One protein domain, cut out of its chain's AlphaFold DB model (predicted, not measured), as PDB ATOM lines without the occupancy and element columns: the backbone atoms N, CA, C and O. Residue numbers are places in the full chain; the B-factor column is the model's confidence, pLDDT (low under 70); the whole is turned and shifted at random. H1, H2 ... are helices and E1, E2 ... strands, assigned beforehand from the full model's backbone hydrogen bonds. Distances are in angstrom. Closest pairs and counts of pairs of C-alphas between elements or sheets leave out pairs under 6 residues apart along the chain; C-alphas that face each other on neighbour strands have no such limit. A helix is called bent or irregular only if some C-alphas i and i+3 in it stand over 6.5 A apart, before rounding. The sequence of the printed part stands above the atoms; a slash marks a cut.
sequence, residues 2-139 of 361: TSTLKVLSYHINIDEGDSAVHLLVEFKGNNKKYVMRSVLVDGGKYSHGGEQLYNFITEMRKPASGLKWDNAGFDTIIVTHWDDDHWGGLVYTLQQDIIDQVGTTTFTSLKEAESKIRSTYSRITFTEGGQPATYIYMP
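AT A GLANCE: This is residues 2 to 139 of the 361 residues of an uncharacterized protein of Orbilia oligospora (UniProt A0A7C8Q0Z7). A twisted sheet, with a slab of three long strands E1, E2 and E3 extended by the short strands E4, E5 and E6, has helix H1 packed over it. H2 meets the first half of H1 at a steep tilt, and H3 makes a corner with the last residues of H2, far from the long strands. The printed part has 138 residues with three named helices and six named strands, in the order E1, E2, E3, H1, E4, E5, H2, H3, E6; the class is mixed, helices and strands. The sheet is branched at E3, with E1, E2 and E3 antiparallel in turn and the short strands joined by parallel pairings. The whole is compact, with a radius of gyration of the C-alphas of 15.6 A and spans of 51 by 35 by 28 A.

IN THESE COORDINATES: E1, residues 3 to 11, begins at C-alpha 3 (182.399, 252.850, 161.253) and is 25.5 A long. E2 is residues 20 to 28, 24.8 A, and E3 residues 32 to 41, 25.2 A. E4, residues 67 to 69, E5, residues 76 to 78, and E6, residues 135 to 137, are short; E6 ends at C-alpha 137 (200.034, 277.125, 166.270). H1, residues 48 to 61, is 20.3 A long and begins at C-alpha 48 (214.136, 270.738, 149.666). H2, residues 84 to 102, is 26.0 A and irregular: C-alphas 86 and 89 are 7.1 A apart. H3, residues 110 to 119, is 14.2 A.

HOW THE PARTS SIT: E1, E2 and E3 form a meander, each strand the antiparallel neighbour of the one before, in two hairpins; N 6 and O 25 are 2.9 A apart, N 22 and O 39 2.8 A. E3 bends by 63 degrees at residue 36. E2 lies on one side of E3; on the other side E4 is beside residues 33 to 35, with N 68 and O 33 at 2.8 A, and E5 beside residues 39 to 41, with N 78 and O 40 at 2.8 A. E6 is parallel to E5, with N 137 and O 77 at 2.8 A. E3, H1, E4 and E5, H2 H3, E6 are strand-helix-strand units, parallel neighbours with helices between, with right-handed crossovers. H1 is on the sheet at a height of 10.3 A, over E2 and along the strands at 6 degrees on the local plane. H2 only grazes the sheet, with residues 86 to 90. H1 touches H2 with residues 48 to 54 alone, at a steep tilt of 53 degrees, the same way; the closest C-alphas, of Gly 50 and Gly 89, are 3.4 A apart. H2 touches H3 with residues 98 to 102 alone, about perpendicular at 85 degrees; the closest C-alphas are those of Gln 101 and Ile 117, 5.9 A. H3 is not on the sheet. Every O i to N i+4 pair is within hydrogen-bond range in H1 and H3, and 13 of 15 in H2.

THE WHOLE: The C-alphas farthest apart, of Thr 2 and Thr 108, are 51.8 A from each other. The printed part has no cut. The link from H3 to E6, residues 120 to 134, is long. The mean pLDDT of the printed part is 88.5, and residue 121 is under 70.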
ATOM      1  N   THR A   2     179.334 249.179 160.722       83.69
ATOM      2  CA  THR A   2     180.136 249.822 161.770       83.69
ATOM      3  C   THR A   2     181.157 250.751 161.119       83.69
ATOM      4  O   THR A   2     181.825 250.340 160.167       83.69
ATOM      5  N   SER A   3     181.258 251.997 161.580       89.44
ATOM      6  CA  SER A   3     182.399 252.850 161.253       89.44
ATOM      7  C   SER A   3     183.497 252.679 162.298       89.44
ATOM      8  O   SER A   3     183.246 252.258 163.429       89.44
ATOM      9  N   THR A   4     184.741 252.937 161.908       91.00
ATOM     10  CA  THR A   4     185.888 252.899 162.822       91.00
ATOM     11  C   THR A   4     186.757 254.117 162.581       91.00
ATOM     12  O   THR A   4     187.087 254.424 161.437       91.00
ATOM     13  N   LEU A   5     187.135 254.805 163.656       89.25
ATOM     14  CA  LEU A   5     188.075 255.918 163.604       89.25
ATOM     15  C   LEU A   5     189.503 255.388 163.737       89.25
ATOM     16  O   LEU A   5     189.776 254.544 164.591       89.25
ATOM     17  N   LYS A   6     190.416 255.887 162.904       89.56
ATOM     18  CA  LYS A   6     191.862 255.664 163.036       89.56
ATOM     19  C   LYS A   6     192.593 256.983 162.803       89.56
ATOM     20  O   LYS A   6     192.106 257.822 162.053       89.56
ATOM     21  N   VAL A   7     193.764 257.147 163.408       88.44
ATOM     22  CA  VAL A   7     194.699 258.214 163.032       88.44
ATOM     23  C   VAL A   7     195.728 257.610 162.091       88.44
ATOM     24  O   VAL A   7     196.353 256.605 162.427       88.44
ATOM     25  N   LEU A   8     195.859 258.193 160.903       90.75
ATOM     26  CA  LEU A   8     196.945 257.896 159.976       90.75
ATOM     27  C   LEU A   8     198.028 258.948 160.179       90.75
ATOM     28  O   LEU A   8     197.740 260.136 160.060       90.75
ATOM     29  N   SER A   9     199.245 258.507 160.476       90.38
ATOM     30  CA  SER A   9     200.395 259.385 160.670       90.38
ATOM     31  C   SER A   9     201.425 259.125 159.590       90.38
ATOM     32  O   SER A   9     201.837 257.983 159.377       90.38
ATOM     33  N   TYR A  10     201.836 260.190 158.922       92.12
ATOM     34  CA  TYR A  10     202.832 260.172 157.869       92.12
ATOM     35  C   TYR A  10     204.002 261.032 158.318       92.12
ATOM     36  O   TYR A  10     203.841 262.235 158.479       92.12
ATOM     37  N   HIS A  11     205.162 260.415 158.525       90.44
ATOM     38  CA  HIS A  11     206.413 261.128 158.767       90.44
ATOM     39  C   HIS A  11     207.094 261.310 157.417       90.44
ATOM     40  O   HIS A  11     207.386 260.325 156.731       90.44
ATOM     41  N   ILE A  12     207.250 262.560 156.999       91.19
ATOM     42  CA  ILE A  12     207.722 262.889 155.660       91.19
ATOM     43  C   ILE A  12     209.239 262.958 155.737       91.19
ATOM     44  O   ILE A  12     209.795 263.636 156.595       91.19
ATOM     45  N   ASN A  13     209.911 262.213 154.866       88.25
ATOM     46  CA  ASN A  13     211.357 262.302 154.761       88.25
ATOM     47  C   ASN A  13     211.708 263.587 154.010       88.25
ATOM     48  O   ASN A  13     211.507 263.644 152.797       88.25
ATOM     49  N   ILE A  14     212.173 264.587 154.751       87.25
ATOM     50  CA  ILE A  14     212.428 265.953 154.275       87.25
ATOM     51  C   ILE A  14     213.917 266.355 154.302       87.25
ATOM     52  O   ILE A  14     214.252 267.528 154.150       87.25
ATOM     53  N   ASP A  15     214.801 265.366 154.487       84.19
ATOM     54  CA  ASP A  15     216.259 265.493 154.652       84.19
ATOM     55  C   ASP A  15     216.694 266.253 155.920       84.19
ATOM     56  O   ASP A  15     217.243 265.638 156.837       84.19
ATOM     57  N   GLU A  16     216.406 267.555 155.999       85.38
ATOM     58  CA  GLU A  16     216.773 268.442 157.111       85.38
ATOM     59  C   GLU A  16     215.523 268.964 157.829       85.38
ATOM     60  O   GLU A  16     214.618 269.519 157.195       85.38
ATOM     61  N   GLY A  17     215.518 268.771 159.150       86.62
ATOM     62  CA  GLY A  17     214.449 269.133 160.071       86.62
ATOM     63  C   GLY A  17     213.281 268.157 160.093       86.62
ATOM     64  O   GLY A  17     213.426 266.962 159.797       86.62
ATOM     65  N   ASP A  18     212.102 268.674 160.445       88.50
ATOM     66  CA  ASP A  18     210.927 267.863 160.754       88.50
ATOM     67  C   ASP A  18     209.692 268.147 159.886       88.50
ATOM     68  O   ASP A  18     209.390 269.280 159.531       88.50
ATOM     69  N   SER A  19     208.961 267.092 159.502       92.44
ATOM     70  CA  SER A  19     207.607 267.239 158.964       92.44
ATOM     71  C   SER A  19     206.765 265.976 159.140       92.44
ATOM     72  O   SER A  19     207.207 264.847 158.883       92.44
ATOM     73  N   ALA A  20     205.525 266.154 159.590       93.06
ATOM     74  CA  ALA A  20     204.558 265.079 159.734       93.06
ATOM     75  C   ALA A  20     203.129 265.530 159.416       93.06
ATOM     76  O   ALA A  20     202.724 266.661 159.672       93.06
ATOM     77  N   VAL A  21     202.328 264.601 158.899       93.12
ATOM     78  CA  VAL A  21     200.889 264.784 158.692       93.12
ATOM     79  C   VAL A  21     200.117 263.744 159.490       93.12
ATOM     80  O   VAL A  21     200.331 262.541 159.331       93.12
ATOM     81  N   HIS A  22     199.163 264.205 160.294       92.00
ATOM     82  CA  HIS A  22     198.262 263.364 161.075       92.00
ATOM     83  C   HIS A  22     196.817 263.558 160.619       92.00
ATOM     84  O   HIS A  22     196.277 264.663 160.669       92.00
ATOM     85  N   LEU A  23     196.165 262.475 160.201       92.06
ATOM     86  CA  LEU A  23     194.787 262.486 159.712       92.06
ATOM     87  C   LEU A  23     193.894 261.661 160.631       92.06
ATOM     88  O   LEU A  23     194.120 260.462 160.783       92.06
ATOM     89  N   LEU A  24     192.837 262.259 161.178       91.19
ATOM     90  CA  LEU A  24     191.738 261.503 161.774       91.19
ATOM     91  C   LEU A  24     190.836 261.007 160.647       91.19
ATOM     92  O   LEU A  24     190.187 261.801 159.967       91.19
ATOM     93  N   VAL A  25     190.794 259.695 160.451       92.19
ATOM     94  CA  VAL A  25     190.097 259.059 159.336       92.19
ATOM     95  C   VAL A  25     188.985 258.153 159.841       92.19
ATOM     96  O   VAL A  25     189.209 257.253 160.652       92.19
ATOM     97  N   GLU A  26     187.787 258.350 159.303       92.50
ATOM     98  CA  GLU A  26     186.659 257.448 159.478       92.50
ATOM     99  C   GLU A  26     186.622 256.410 158.349       92.50
ATOM    100  O   GLU A  26     186.511 256.730 157.162       92.50
ATOM    101  N   PHE A  27     186.693 255.137 158.727       93.06
ATOM    102  CA  PHE A  27     186.581 253.996 157.829       93.06
ATOM    103  C   PHE A  27     185.120 253.540 157.782       93.06
ATOM    104  O   PHE A  27     184.575 253.103 158.798       93.06
ATOM    105  N   LYS A  28     184.479 253.632 156.607       91.81
ATOM    106  CA  LYS A  28     183.080 253.221 156.374       91.81
ATOM    107  C   LYS A  28     182.972 252.142 155.296       91.81
ATOM    108  O   LYS A  28     183.395 252.356 154.157       91.81
ATOM    109  N   GLY A  29     182.277 251.045 155.610       87.12
ATOM    110  CA  GLY A  29     181.824 250.047 154.627       87.12
ATOM    111  C   GLY A  29     182.951 249.538 153.723       87.12
ATOM    112  O   GLY A  29     183.973 249.107 154.237       87.12
ATOM    113  N   ASN A  30     182.766 249.613 152.396       82.44
ATOM    114  CA  ASN A  30     183.688 249.189 151.322       82.44
ATOM    115  C   ASN A  30     185.061 249.910 151.324       82.44
ATOM    116  O   ASN A  30     185.453 250.487 150.310       82.44
ATOM    117  N   ASN A  31     185.780 249.934 152.445       80.25
ATOM    118  CA  ASN A  31     187.075 250.592 152.619       80.25
ATOM    119  C   ASN A  31     187.088 252.083 152.240       80.25
ATOM    120  O   ASN A  31     188.138 252.619 151.885       80.25
ATOM    121  N   LYS A  32     185.943 252.777 152.317       88.06
ATOM    122  CA  LYS A  32     185.911 254.227 152.101       88.06
ATOM    123  C   LYS A  32     186.545 254.909 153.312       88.06
ATOM    124  O   LYS A  32     186.119 254.660 154.439       88.06
ATOM    125  N   LYS A  33     187.539 255.758 153.062       94.19
ATOM    126  CA  LYS A  33     188.290 256.504 154.075       94.19
ATOM    127  C   LYS A  33     187.903 257.976 153.984       94.19
ATOM    128  O   LYS A  33     188.124 258.580 152.939       94.19
ATOM    129  N   TYR A  34     187.325 258.524 155.043       93.88
ATOM    130  CA  TYR A  34     186.924 259.929 155.122       93.88
ATOM    131  C   TYR A  34     187.838 260.653 156.105       93.88
ATOM    132  O   TYR A  34     187.898 260.275 157.270       93.88
ATOM    133  N   VAL A  35     188.585 261.644 155.630       92.50
ATOM    134  CA  VAL A  35     189.435 262.501 156.456       92.50
ATOM    135  C   VAL A  35     188.524 263.493 157.169       92.50
ATOM    136  O   VAL A  35     188.015 264.426 156.558       92.50
ATOM    137  N   MET A  36     188.328 263.249 158.461       90.69
ATOM    138  CA  MET A  36     187.490 264.051 159.350       90.69
ATOM    139  C   MET A  36     188.229 265.289 159.849       90.69
ATOM    140  O   MET A  36     187.629 266.346 160.017       90.69
ATOM    141  N   ARG A  37     189.525 265.122 160.143       89.81
ATOM    142  CA  ARG A  37     190.433 266.178 160.588       89.81
ATOM    143  C   ARG A  37     191.849 265.911 160.109       89.81
ATOM    144  O   ARG A  37     192.237 264.757 159.922       89.81
ATOM    145  N   SER A  38     192.624 266.973 159.987       91.81
ATOM    146  CA  SER A  38     193.982 266.945 159.470       91.81
ATOM    147  C   SER A  38     194.867 267.955 160.193       91.81
ATOM    148  O   SER A  38     194.506 269.121 160.354       91.81
ATOM    149  N   VAL A  39     196.033 267.485 160.625       92.12
ATOM    150  CA  VAL A  39     197.070 268.293 161.263       92.12
ATOM    151  C   VAL A  39     198.356 268.148 160.465       92.12
ATOM    152  O   VAL A  39     198.777 267.024 160.183       92.12
ATOM    153  N   LEU A  40     198.961 269.274 160.109       93.69
ATOM    154  CA  LEU A  40     200.325 269.357 159.599       93.69
ATOM    155  C   LEU A  40     201.233 269.827 160.737       93.69
ATOM    156  O   LEU A  40     200.880 270.768 161.442       93.69
ATOM    157  N   VAL A  41     202.367 269.168 160.923       93.06
ATOM    158  CA  VAL A  41     203.385 269.517 161.914       93.06
ATOM    159  C   VAL A  41     204.679 269.748 161.162       93.06
ATOM    160  O   VAL A  41     205.161 268.812 160.524       93.06
ATOM    161  N   ASP A  42     205.208 270.963 161.253       94.19
ATOM    162  CA  ASP A  42     206.416 271.429 160.581       94.19
ATOM    163  C   ASP A  42     206.395 271.192 159.058       94.19
ATOM    164  O   ASP A  42     205.437 270.673 158.467       94.19
ATOM    165  N   GLY A  43     207.442 271.620 158.370       94.19
ATOM    166  CA  GLY A  43     207.540 271.506 156.923       94.19
ATOM    167  C   GLY A  43     208.932 271.282 156.376       94.19
ATOM    168  O   GLY A  43     209.072 271.230 155.155       94.19
ATOM    169  N   GLY A  44     209.936 271.109 157.228       93.06
ATOM    170  CA  GLY A  44     211.308 270.998 156.769       93.06
ATOM    171  C   GLY A  44     211.911 272.321 156.349       93.06
ATOM    172  O   GLY A  44     211.304 273.383 156.482       93.06
ATOM    173  N   LYS A  45     213.097 272.235 155.754       93.56
ATOM    174  CA  LYS A  45     213.788 273.381 155.156       93.56
ATOM    175  C   LYS A  45     213.052 273.940 153.942       93.56
ATOM    176  O   LYS A  45     212.491 273.181 153.148       93.56
ATOM    177  N   TYR A  46     213.117 275.259 153.749       92.56
ATOM    178  CA  TYR A  46     212.356 275.978 152.718       92.56
ATOM    179  C   TYR A  46     212.413 275.358 151.318       92.56
ATOM    180  O   TYR A  46     211.373 275.136 150.707       92.56
ATOM    181  N   SER A  47     213.599 275.054 150.793       88.12
ATOM    182  CA  SER A  47     213.727 274.538 149.427       88.12
ATOM    183  C   SER A  47     213.383 273.049 149.326       88.12
ATOM    184  O   SER A  47     212.356 272.685 148.758       88.12
ATOM    185  N   HIS A  48     214.246 272.184 149.863       88.94
ATOM    186  CA  HIS A  48     214.136 270.738 149.666       88.94
ATOM    187  C   HIS A  48     212.965 270.124 150.444       88.94
ATOM    188  O   HIS A  48     212.139 269.423 149.855       88.94
ATOM    189  N   GLY A  49     212.852 270.448 151.736       90.50
ATOM    190  CA  GLY A  49     211.748 269.991 152.580       90.50
ATOM    191  C   GLY A  49     210.401 270.513 152.082       90.50
ATOM    192  O   GLY A  49     209.445 269.746 151.963       90.50
ATOM    193  N   GLY A  50     210.356 271.782 151.666       93.19
ATOM    194  CA  GLY A  50     209.177 272.401 151.064       93.19
ATOM    195  C   GLY A  50     208.684 271.694 149.803       93.19
ATOM    196  O   GLY A  50     207.490 271.410 149.692       93.19
ATOM    197  N   GLU A  51     209.573 271.355 148.865       94.62
ATOM    198  CA  GLU A  51     209.199 270.624 147.647       94.62
ATOM    199  C   GLU A  51     208.664 269.218 147.970       94.62
ATOM    200  O   GLU A  51     207.639 268.791 147.426       94.62
ATOM    201  N   GLN A  52     209.318 268.500 148.885       95.38
ATOM    202  CA  GLN A  52     208.894 267.161 149.303       95.38
ATOM    203  C   GLN A  52     207.542 267.183 150.017       95.38
ATOM    204  O   GLN A  52     206.665 266.377 149.685       95.38
ATOM    205  N   LEU A  53     207.341 268.126 150.940       95.38
ATOM    206  CA  LEU A  53     206.068 268.335 151.623       95.38
ATOM    207  C   LEU A  53     204.958 268.688 150.627       95.38
ATOM    208  O   LEU A  53     203.891 268.064 150.633       95.38
ATOM    209  N   TYR A  54     205.208 269.658 149.746       94.75
ATOM    210  CA  TYR A  54     204.257 270.089 148.727       94.75
ATOM    211  C   TYR A  54     203.817 268.908 147.851       94.75
ATOM    212  O   TYR A  54     202.614 268.664 147.700       94.75
ATOM    213  N   ASN A  55     204.776 268.136 147.328       94.62
ATOM    214  CA  ASN A  55     204.510 266.972 146.485       94.62
ATOM    215  C   ASN A  55     203.741 265.888 147.247       94.62
ATOM    216  O   ASN A  55     202.761 265.346 146.732       94.62
ATOM    217  N   PHE A  56     204.125 265.612 148.495       95.12
ATOM    218  CA  PHE A  56     203.431 264.653 149.347       95.12
ATOM    219  C   PHE A  56     201.954 265.027 149.554       95.12
ATOM    220  O   PHE A  56     201.069 264.191 149.344       95.12
ATOM    221  N   ILE A  57     201.669 266.285 149.913       93.56
ATOM    222  CA  ILE A  57     200.294 266.776 150.093       93.56
ATOM    223  C   ILE A  57     199.506 266.649 148.786       93.56
ATOM    224  O   ILE A  57     198.354 266.201 148.804       93.56
ATOM    225  N   THR A  58     200.121 267.012 147.658       92.12
ATOM    226  CA  THR A  58     199.504 266.917 146.331       92.12
ATOM    227  C   THR A  58     199.113 265.477 146.002       92.12
ATOM    228  O   THR A  58     197.958 265.227 145.654       92.12
ATOM    229  N   GLU A  59     200.018 264.509 146.163       92.62
ATOM    230  CA  GLU A  59     199.729 263.091 145.900       92.62
ATOM    231  C   GLU A  59     198.662 262.526 146.842       92.62
ATOM    232  O   GLU A  59     197.736 261.834 146.409       92.62
ATOM    233  N   MET A  60     198.741 262.853 148.132       92.50
ATOM    234  CA  MET A  60     197.802 262.370 149.147       92.50
ATOM    235  C   MET A  60     196.363 262.851 148.904       92.50
ATOM    236  O   MET A  60     195.400 262.176 149.292       92.50
ATOM    237  N   ARG A  61     196.196 263.994 148.233       89.12
ATOM    238  CA  ARG A  61     194.889 264.551 147.860       89.12
ATOM    239  C   ARG A  61     194.338 264.012 146.541       89.12
ATOM    240  O   ARG A  61     193.154 264.209 146.263       89.12
ATOM    241  N   LYS A  62     195.129 263.299 145.734       90.75
ATOM    242  CA  LYS A  62     194.615 262.679 144.504       90.75
ATOM    243  C   LYS A  62     193.611 261.568 144.835       90.75
ATOM    244  O   LYS A  62     193.830 260.821 145.787       90.75
ATOM    245  N   PRO A  63     192.581 261.337 143.994       88.31
ATOM    246  CA  PRO A  63     191.628 260.238 144.190       88.31
ATOM    247  C   PRO A  63     192.283 258.856 144.341       88.31
ATOM    248  O   PRO A  63     191.744 257.983 145.020       88.31
ATOM    249  N   ALA A  64     193.458 258.662 143.731       91.12
ATOM    250  CA  ALA A  64     194.236 257.429 143.803       91.12
ATOM    251  C   ALA A  64     194.716 257.077 145.224       91.12
ATOM    252  O   ALA A  64     194.941 255.901 145.501       91.12
ATOM    253  N   SER A  65     194.816 258.046 146.147       89.69
ATOM    254  CA  SER A  65     195.146 257.770 147.556       89.69
ATOM    255  C   SER A  65     194.029 257.007 148.285       89.69
ATOM    256  O   SER A  65     194.249 256.399 149.339       89.69
ATOM    257  N   GLY A  66     192.806 257.039 147.740       92.75
ATOM    258  CA  GLY A  66     191.607 256.481 148.359       92.75
ATOM    259  C   GLY A  66     191.111 257.265 149.580       92.75
ATOM    260  O   GLY A  66     190.152 256.824 150.220       92.75
ATOM    261  N   LEU A  67     191.739 258.399 149.912       93.06
ATOM    262  CA  LEU A  67     191.300 259.316 150.960       93.06
ATOM    263  C   LEU A  67     190.278 260.299 150.391       93.06
ATOM    264  O   LEU A  67     190.505 260.941 149.367       93.06
ATOM    265  N   LYS A  68     189.142 260.430 151.071       92.94
ATOM    266  CA  LYS A  68     188.136 261.449 150.783       92.94
ATOM    267  C   LYS A  68     188.277 262.561 151.798       92.94
ATOM    268  O   LYS A  68     188.157 262.303 152.987       92.94
ATOM    269  N   TRP A  69     188.541 263.762 151.321       89.50
ATOM    270  CA  TRP A  69     188.720 264.931 152.161       89.50
ATOM    271  C   TRP A  69     187.417 265.716 152.207       89.50
ATOM    272  O   TRP A  69     186.904 266.091 151.153       89.50
ATOM    273  N   ASP A  70     186.895 265.948 153.410       82.38
ATOM    274  CA  ASP A  70     185.716 266.801 153.588       82.38
ATOM    275  C   ASP A  70     186.084 268.288 153.416       82.38
ATOM    276  O   ASP A  70     185.263 269.077 152.958       82.38
ATOM    277  N   ASN A  71     187.347 268.646 153.693       79.19
ATOM    278  CA  ASN A  71     187.885 270.004 153.599       79.19
ATOM    279  C   ASN A  71     189.061 270.118 152.612       79.19
ATOM    280  O   ASN A  71     189.861 269.193 152.433       79.19
ATOM    281  N   ALA A  72     189.201 271.302 152.006       76.31
ATOM    282  CA  ALA A  72     190.233 271.576 151.006       76.31
ATOM    283  C   ALA A  72     191.660 271.706 151.568       76.31
ATOM    284  O   ALA A  72     192.620 271.431 150.855       76.31
ATOM    285  N   GLY A  73     191.792 272.049 152.851       87.44
ATOM    286  CA  GLY A  73     193.065 272.342 153.509       87.44
ATOM    287  C   GLY A  73     193.291 271.523 154.776       87.44
ATOM    288  O   GLY A  73     192.604 270.523 154.992       87.44
ATOM    289  N   PHE A  74     194.280 271.928 155.569       92.06
ATOM    290  CA  PHE A  74     194.516 271.402 156.912       92.06
ATOM    291  C   PHE A  74     193.629 272.105 157.939       92.06
ATOM    292  O   PHE A  74     193.432 273.316 157.854       92.06
ATOM    293  N   ASP A  75     193.110 271.382 158.931       90.00
ATOM    294  CA  ASP A  75     192.365 271.998 160.040       90.00
ATOM    295  C   ASP A  75     193.318 272.718 160.999       90.00
ATOM    296  O   ASP A  75     192.986 273.748 161.588       90.00
ATOM    297  N   THR A  76     194.521 272.173 161.166       89.62
ATOM    298  CA  THR A  76     195.547 272.727 162.044       89.62
ATOM    299  C   THR A  76     196.928 272.581 161.425       89.62
ATOM    300  O   THR A  76     197.243 271.560 160.816       89.62
ATOM    301  N   ILE A  77     197.756 273.602 161.606       91.75
ATOM    302  CA  ILE A  77     199.178 273.597 161.286       91.75
ATOM    303  C   ILE A  77     199.928 273.918 162.577       91.75
ATOM    304  O   ILE A  77     199.543 274.838 163.297       91.75
ATOM    305  N   ILE A  78     200.959 273.144 162.885       91.19
ATOM    306  CA  ILE A  78     201.808 273.307 164.061       91.19
ATOM    307  C   ILE A  78     203.227 273.539 163.565       91.19
ATOM    308  O   ILE A  78     203.707 272.772 162.741       91.19
ATOM    309  N   VAL A  79     203.872 274.578 164.073       91.69
ATOM    310  CA  VAL A  79     205.311 274.804 163.967       91.69
ATOM    311  C   VAL A  79     205.885 274.544 165.353       91.69
ATOM    312  O   VAL A  79     205.418 275.147 166.319       91.69
ATOM    313  N   THR A  80     206.822 273.611 165.480       89.81
ATOM    314  CA  THR A  80     207.359 273.189 166.778       89.81
ATOM    315  C   THR A  80     208.404 274.165 167.303       89.81
ATOM    316  O   THR A  80     208.405 274.415 168.503       89.81
ATOM    317  N   HIS A  81     209.230 274.762 166.439       87.25
ATOM    318  CA  HIS A  81     210.125 275.886 166.746       87.25
ATOM    319  C   HIS A  81     210.523 276.651 165.472       87.25
ATOM    320  O   HIS A  81     210.046 276.359 164.376       87.25
ATOM    321  N   TRP A  82     211.352 277.684 165.637       89.19
ATOM    322  CA  TRP A  82     211.631 278.702 164.621       89.19
ATOM    323  C   TRP A  82     212.889 278.460 163.782       89.19
ATOM    324  O   TRP A  82     213.255 279.325 162.983       89.19
ATOM    325  N   ASP A  83     213.526 277.296 163.896       87.75
ATOM    326  CA  ASP A  83     214.617 276.975 162.980       87.75
ATOM    327  C   ASP A  83     214.062 276.770 161.558       87.75
ATOM    328  O   ASP A  83     212.948 276.274 161.356       87.75
ATOM    329  N   ASP A  84     214.810 277.239 160.551       90.56
ATOM    330  CA  ASP A  84     214.376 277.263 159.140       90.56
ATOM    331  C   ASP A  84     213.989 275.872 158.621       90.56
ATOM    332  O   ASP A  84     213.126 275.736 157.752       90.56
ATOM    333  N   ASP A  85     214.587 274.827 159.182       91.19
ATOM    334  CA  ASP A  85     214.292 273.437 158.874       91.19
ATOM    335  C   ASP A  85     212.997 272.912 159.521       91.19
ATOM    336  O   ASP A  85     212.622 271.768 159.298       91.19
ATOM    337  N   HIS A  86     212.234 273.742 160.232       92.25
ATOM    338  CA  HIS A  86     210.904 273.388 160.736       92.25
ATOM    339  C   HIS A  86     209.792 274.190 160.056       92.25
ATOM    340  O   HIS A  86     208.789 273.616 159.630       92.25
ATOM    341  N   TRP A  87     209.942 275.504 159.888       93.88
ATOM    342  CA  TRP A  87     208.886 276.340 159.294       93.88
ATOM    343  C   TRP A  87     209.115 276.678 157.816       93.88
ATOM    344  O   TRP A  87     208.155 277.020 157.113       93.88
ATOM    345  N   GLY A  88     210.349 276.589 157.313       94.56
ATOM    346  CA  GLY A  88     210.694 277.065 155.976       94.56
ATOM    347  C   GLY A  88     209.870 276.376 154.891       94.56
ATOM    348  O   GLY A  88     209.250 277.021 154.040       94.56
ATOM    349  N   GLY A  89     209.802 275.048 154.921       95.31
ATOM    350  CA  GLY A  89     209.103 274.254 153.913       95.31
ATOM    351  C   GLY A  89     207.579 274.378 153.994       95.31
ATOM    352  O   GLY A  89     206.888 274.220 152.981       95.31
ATOM    353  N   LEU A  90     207.042 274.772 155.153       94.69
ATOM    354  CA  LEU A  90     205.644 275.183 155.278       94.69
ATOM    355  C   LEU A  90     205.394 276.466 154.477       94.69
ATOM    356  O   LEU A  90     204.447 276.517 153.689       94.69
ATOM    357  N   VAL A  91     206.247 277.483 154.633       94.38
ATOM    358  CA  VAL A  91     206.121 278.745 153.883       94.38
ATOM    359  C   VAL A  91     206.245 278.498 152.386       94.38
ATOM    360  O   VAL A  91     205.405 278.986 151.628       94.38
ATOM    361  N   TYR A  92     207.214 277.686 151.959       94.88
ATOM    362  CA  TYR A  92     207.323 277.259 150.565       94.88
ATOM    363  C   TYR A  92     206.024 276.610 150.070       94.88
ATOM    364  O   TYR A  92     205.478 277.003 149.039       94.88
ATOM    365  N   THR A  93     205.487 275.649 150.828       93.56
ATOM    366  CA  THR A  93     204.270 274.916 150.460       93.56
ATOM    367  C   THR A  93     203.070 275.850 150.299       93.56
ATOM    368  O   THR A  93     202.297 275.699 149.351       93.56
ATOM    369  N   LEU A  94     202.912 276.827 151.198       91.38
ATOM    370  CA  LEU A  94     201.842 277.826 151.126       91.38
ATOM    371  C   LEU A  94     202.039 278.804 149.960       91.38
ATOM    372  O   LEU A  94     201.070 279.181 149.304       91.38
ATOM    373  N   GLN A  95     203.277 279.198 149.663       91.62
ATOM    374  CA  GLN A  95     203.573 280.049 148.511       91.62
ATOM    375  C   GLN A  95     203.270 279.339 147.193       91.62
ATOM    376  O   GLN A  95     202.619 279.930 146.333       91.62
ATOM    377  N   GLN A  96     203.666 278.072 147.049       92.12
ATOM    378  CA  GLN A  96     203.322 277.284 145.866       92.12
ATOM    379  C   GLN A  96     201.811 277.084 145.738       92.12
ATOM    380  O   GLN A  96     201.273 277.216 144.646       92.12
ATOM    381  N   ASP A  97     201.101 276.869 146.853       89.56
ATOM    382  CA  ASP A  97     199.635 276.812 146.865       89.56
ATOM    383  C   ASP A  97     198.998 278.073 146.268       89.56
ATOM    384  O   ASP A  97     198.093 277.984 145.443       89.56
ATOM    385  N   ILE A  98     199.495 279.251 146.651       87.50
ATOM    386  CA  ILE A  98     199.020 280.529 146.110       87.50
ATOM    387  C   ILE A  98     199.379 280.655 144.624       87.50
ATOM    388  O   ILE A  98     198.526 281.050 143.827       87.50
ATOM    389  N   ILE A  99     200.612 280.306 144.243       89.00
ATOM    390  CA  ILE A  99     201.078 280.348 142.849       89.00
ATOM    391  C   ILE A  99     200.204 279.454 141.961       89.00
ATOM    392  O   ILE A  99     199.774 279.906 140.904       89.00
ATOM    393  N   ASP A 100     199.865 278.240 142.395       87.88
ATOM    394  CA  ASP A 100     199.008 277.320 141.638       87.88
ATOM    395  C   ASP A 100     197.592 277.870 141.433       87.88
ATOM    396  O   ASP A 100     196.989 277.700 140.371       87.88
ATOM    397  N   GLN A 101     197.039 278.528 142.455       84.69
ATOM    398  CA  GLN A 101     195.674 279.059 142.421       84.69
ATOM    399  C   GLN A 101     195.554 280.326 141.571       84.69
ATOM    400  O   GLN A 101     194.537 280.545 140.902       84.69
ATOM    401  N   VAL A 102     196.586 281.168 141.605       86.31
ATOM    402  CA  VAL A 102     196.667 282.411 140.830       86.31
ATOM    403  C   VAL A 102     197.112 282.137 139.390       86.31
ATOM    404  O   VAL A 102     196.619 282.771 138.450       86.31
ATOM    405  N   GLY A 103     198.018 281.181 139.195       86.81
ATOM    406  CA  GLY A 103     198.676 280.908 137.925       86.81
ATOM    407  C   GLY A 103     199.382 282.152 137.380       86.81
ATOM    408  O   GLY A 103     200.060 282.879 138.098       86.81
ATOM    409  N   THR A 104     199.180 282.434 136.094       84.38
ATOM    410  CA  THR A 104     199.681 283.647 135.423       84.38
ATOM    411  C   THR A 104     198.643 284.775 135.386       84.38
ATOM    412  O   THR A 104     198.720 285.656 134.528       84.38
ATOM    413  N   THR A 105     197.612 284.719 136.234       86.12
ATOM    414  CA  THR A 105     196.506 285.686 136.200       86.12
ATOM    415  C   THR A 105     196.963 287.033 136.750       86.12
ATOM    416  O   THR A 105     197.370 287.134 137.904       86.12
ATOM    417  N   THR A 106     196.845 288.089 135.947       86.50
ATOM    418  CA  THR A 106     197.000 289.465 136.434       86.50
ATOM    419  C   THR A 106     195.691 289.918 137.065       86.50
ATOM    420  O   THR A 106     194.674 290.001 136.378       86.50
ATOM    421  N   PHE A 107     195.708 290.241 138.355       87.56
ATOM    422  CA  PHE A 107     194.547 290.810 139.037       87.56
ATOM    423  C   PHE A 107     194.553 292.331 138.965       87.56
ATOM    424  O   PHE A 107     195.604 292.971 139.026       87.56
ATOM    425  N   THR A 108     193.364 292.921 138.894       90.50
ATOM    426  CA  THR A 108     193.200 294.382 138.905       90.50
ATOM    427  C   THR A 108     193.131 294.955 140.324       90.50
ATOM    428  O   THR A 108     193.264 296.164 140.511       90.50
ATOM    429  N   SER A 109     192.942 294.101 141.339       89.31
ATOM    430  CA  SER A 109     192.932 294.475 142.759       89.31
ATOM    431  C   SER A 109     193.268 293.296 143.684       89.31
ATOM    432  O   SER A 109     193.061 292.137 143.325       89.31
ATOM    433  N   LEU A 110     193.701 293.587 144.919       81.81
ATOM    434  CA  LEU A 110     193.917 292.569 145.963       81.81
ATOM    435  C   LEU A 110     192.641 291.780 146.286       81.81
ATOM    436  O   LEU A 110     192.690 290.570 146.465       81.81
ATOM    437  N   LYS A 111     191.480 292.443 146.286       85.88
ATOM    438  CA  LYS A 111     190.188 291.802 146.571       85.88
ATOM    439  C   LYS A 111     189.823 290.734 145.534       85.88
ATOM    440  O   LYS A 111     189.218 289.720 145.875       85.88
ATOM    441  N   GLU A 112     190.180 290.962 144.273       85.50
ATOM    442  CA  GLU A 112     189.990 289.992 143.192       85.50
ATOM    443  C   GLU A 112     190.906 288.774 143.379       85.50
ATOM    444  O   GLU A 112     190.431 287.637 143.316       85.50
ATOM    445  N   ALA A 113     192.184 289.013 143.701       83.31
ATOM    446  CA  ALA A 113     193.153 287.962 144.003       83.31
ATOM    447  C   ALA A 113     192.707 287.106 145.199       83.31
ATOM    448  O   ALA A 113     192.655 285.881 145.107       83.31
ATOM    449  N   GLU A 114     192.293 287.743 146.296       81.44
ATOM    450  CA  GLU A 114     191.775 287.059 147.482       81.44
ATOM    451  C   GLU A 114     190.534 286.221 147.167       81.44
ATOM    452  O   GLU A 114     190.436 285.081 147.610       81.44
ATOM    453  N   SER A 115     189.585 286.753 146.388       82.38
ATOM    454  CA  SER A 115     188.388 286.011 145.975       82.38
ATOM    455  C   SER A 115     188.746 284.760 145.161       82.38
ATOM    456  O   SER A 115     188.179 283.680 145.365       82.38
ATOM    457  N   LYS A 116     189.737 284.872 144.268       82.94
ATOM    458  CA  LYS A 116     190.234 283.743 143.475       82.94
ATOM    459  C   LYS A 116     190.911 282.682 144.346       82.94
ATOM    460  O   LYS A 116     190.593 281.504 144.200       82.94
ATOM    461  N   ILE A 117     191.774 283.095 145.273       80.62
ATOM    462  CA  ILE A 117     192.441 282.189 146.222       80.62
ATOM    463  C   ILE A 117     191.389 281.466 147.081       80.62
ATOM    464  O   ILE A 117     191.339 280.245 147.139       80.62
ATOM    465  N   ARG A 118     190.433 282.203 147.654       74.88
ATOM    466  CA  ARG A 118     189.375 281.634 148.512       74.88
ATOM    467  C   ARG A 118     188.445 280.655 147.799       74.88
ATOM    468  O   ARG A 118     187.888 279.774 148.444       74.88
ATOM    469  N   SER A 119     188.224 280.842 146.500       70.94
ATOM    470  CA  SER A 119     187.334 279.986 145.703       70.94
ATOM    471  C   SER A 119     188.019 278.737 145.152       70.94
ATOM    472  O   SER A 119     187.342 277.870 144.595       70.94
ATOM    473  N   THR A 120     189.339 278.627 145.303       70.56
ATOM    474  CA  THR A 120     190.119 277.497 144.804       70.56
ATOM    475  C   THR A 120     190.541 276.602 145.971       70.56
ATOM    476  O   THR A 120     190.501 276.989 147.135       70.56
ATOM    477  N   TYR A 121     190.874 275.349 145.673       65.94
ATOM    478  CA  TYR A 121     191.310 274.379 146.671       65.94
ATOM    479  C   TYR A 121     192.626 274.865 147.299       65.94
ATOM    480  O   TYR A 121     193.652 274.843 146.628       65.94
ATOM    481  N   SER A 122     192.586 275.325 148.552       79.44
ATOM    482  CA  SER A 122     193.769 275.801 149.271       79.44
ATOM    483  C   SER A 122     194.157 274.848 150.394       79.44
ATOM    484  O   SER A 122     193.306 274.255 151.059       79.44
ATOM    485  N   ARG A 123     195.466 274.723 150.627       86.94
ATOM    486  CA  ARG A 123     196.053 273.981 151.752       86.94
ATOM    487  C   ARG A 123     195.707 274.607 153.108       86.94
ATOM    488  O   ARG A 123     195.793 273.912 154.120       86.94
ATOM    489  N   ILE A 124     195.232 275.854 153.118       86.38
ATOM    490  CA  ILE A 124     194.522 276.483 154.236       86.38
ATOM    491  C   ILE A 124     193.020 276.548 153.945       86.38
ATOM    492  O   ILE A 124     192.570 276.730 152.818       86.38
ATOM    493  N   THR A 125     192.216 276.377 154.982       83.69
ATOM    494  CA  THR A 125     190.758 276.403 154.900       83.69
ATOM    495  C   THR A 125     190.229 277.779 155.269       83.69
ATOM    496  O   THR A 125     190.777 278.463 156.136       83.69
ATOM    497  N   PHE A 126     189.128 278.171 154.633       82.19
ATOM    498  CA  PHE A 126     188.370 279.372 154.958       82.19
ATOM    499  C   PHE A 126     186.908 278.999 155.219       82.19
ATOM    500  O   PHE A 126     186.379 278.069 154.614       82.19
ATOM    501  N   THR A 127     186.247 279.725 156.118       83.81
ATOM    502  CA  THR A 127     184.799 279.633 156.327       83.81
ATOM    503  C   THR A 127     184.043 280.213 155.128       83.81
ATOM    504  O   THR A 127     184.611 280.964 154.333       83.81
ATOM    505  N   GLU A 128     182.736 279.948 155.024       80.62
ATOM    506  CA  GLU A 128     181.872 280.561 153.995       80.62
ATOM    507  C   GLU A 128     181.916 282.102 154.024       80.62
ATOM    508  O   GLU A 128     181.804 282.751 152.987       80.62
ATOM    509  N   GLY A 129     182.146 282.698 155.201       80.50
ATOM    510  CA  GLY A 129     182.324 284.142 155.380       80.50
ATOM    511  C   GLY A 129     183.731 284.660 155.058       80.50
ATOM    512  O   GLY A 129     184.025 285.824 155.328       80.50
ATOM    513  N   GLY A 130     184.625 283.810 154.542       76.38
ATOM    514  CA  GLY A 130     186.002 284.172 154.214       76.38
ATOM    515  C   GLY A 130     186.905 284.381 155.434       76.38
ATOM    516  O   GLY A 130     187.942 285.030 155.330       76.38
ATOM    517  N   GLN A 131     186.566 283.857 156.606       81.25
ATOM    518  CA  GLN A 131     187.508 283.875 157.731       81.25
ATOM    519  C   GLN A 131     188.435 282.662 157.640       81.25
ATOM    520  O   GLN A 131     187.951 281.602 157.246       81.25
ATOM    521  N   PRO A 132     189.735 282.769 157.967       81.00
ATOM    522  CA  PRO A 132     190.587 281.591 158.095       81.00
ATOM    523  C   PRO A 132     189.943 280.581 159.053       81.00
ATOM    524  O   PRO A 132     189.533 280.935 160.157       81.00
ATOM    525  N   ALA A 133     189.801 279.342 158.595       86.88
ATOM    526  CA  ALA A 133     189.306 278.219 159.385       86.88
ATOM    527  C   ALA A 133     190.448 277.297 159.840       86.88
ATOM    528  O   ALA A 133     190.280 276.551 160.802       86.88
ATOM    529  N   THR A 134     191.612 277.375 159.187       88.75
ATOM    530  CA  THR A 134     192.832 276.706 159.644       88.75
ATOM    531  C   THR A 134     193.412 277.439 160.841       88.75
ATOM    532  O   THR A 134     193.663 278.644 160.779       88.75
ATOM    533  N   TYR A 135     193.682 276.693 161.904       88.31
ATOM    534  CA  TYR A 135     194.423 277.196 163.053       88.31
ATOM    535  C   TYR A 135     195.916 276.983 162.832       88.31
ATOM    536  O   TYR A 135     196.331 275.888 162.461       88.31
ATOM    537  N   ILE A 136     196.721 278.014 163.071       88.19
ATOM    538  CA  ILE A 136     198.177 277.900 163.043       88.19
ATOM    539  C   ILE A 136     198.681 278.100 164.465       88.19
ATOM    540  O   ILE A 136     198.411 279.129 165.082       88.19
ATOM    541  N   TYR A 137     199.383 277.097 164.974       85.12
ATOM    542  CA  TYR A 137     200.034 277.125 166.270       85.12
ATOM    543  C   TYR A 137     201.528 277.140 166.048       85.12
ATOM    544  O   TYR A 137     202.067 276.341 165.293       85.12
ATOM    545  N   MET A 138     202.182 278.076 166.698       84.38
ATOM    546  CA  MET A 138     203.617 278.268 166.647       84.38
ATOM    547  C   MET A 138     204.017 278.825 168.005       84.38
ATOM    548  O   MET A 138     203.203 279.531 168.623       84.38
ATOM    549  N   PRO A 139     205.208 278.497 168.511       79.06
ATOM    550  CA  PRO A 139     205.663 279.122 169.727       79.06
ATOM    551  C   PRO A 139     205.868 280.610 169.508       79.06
ATOM    552  O   PRO A 139     206.059 281.075 168.385       79.06
TER     553      PRO A 139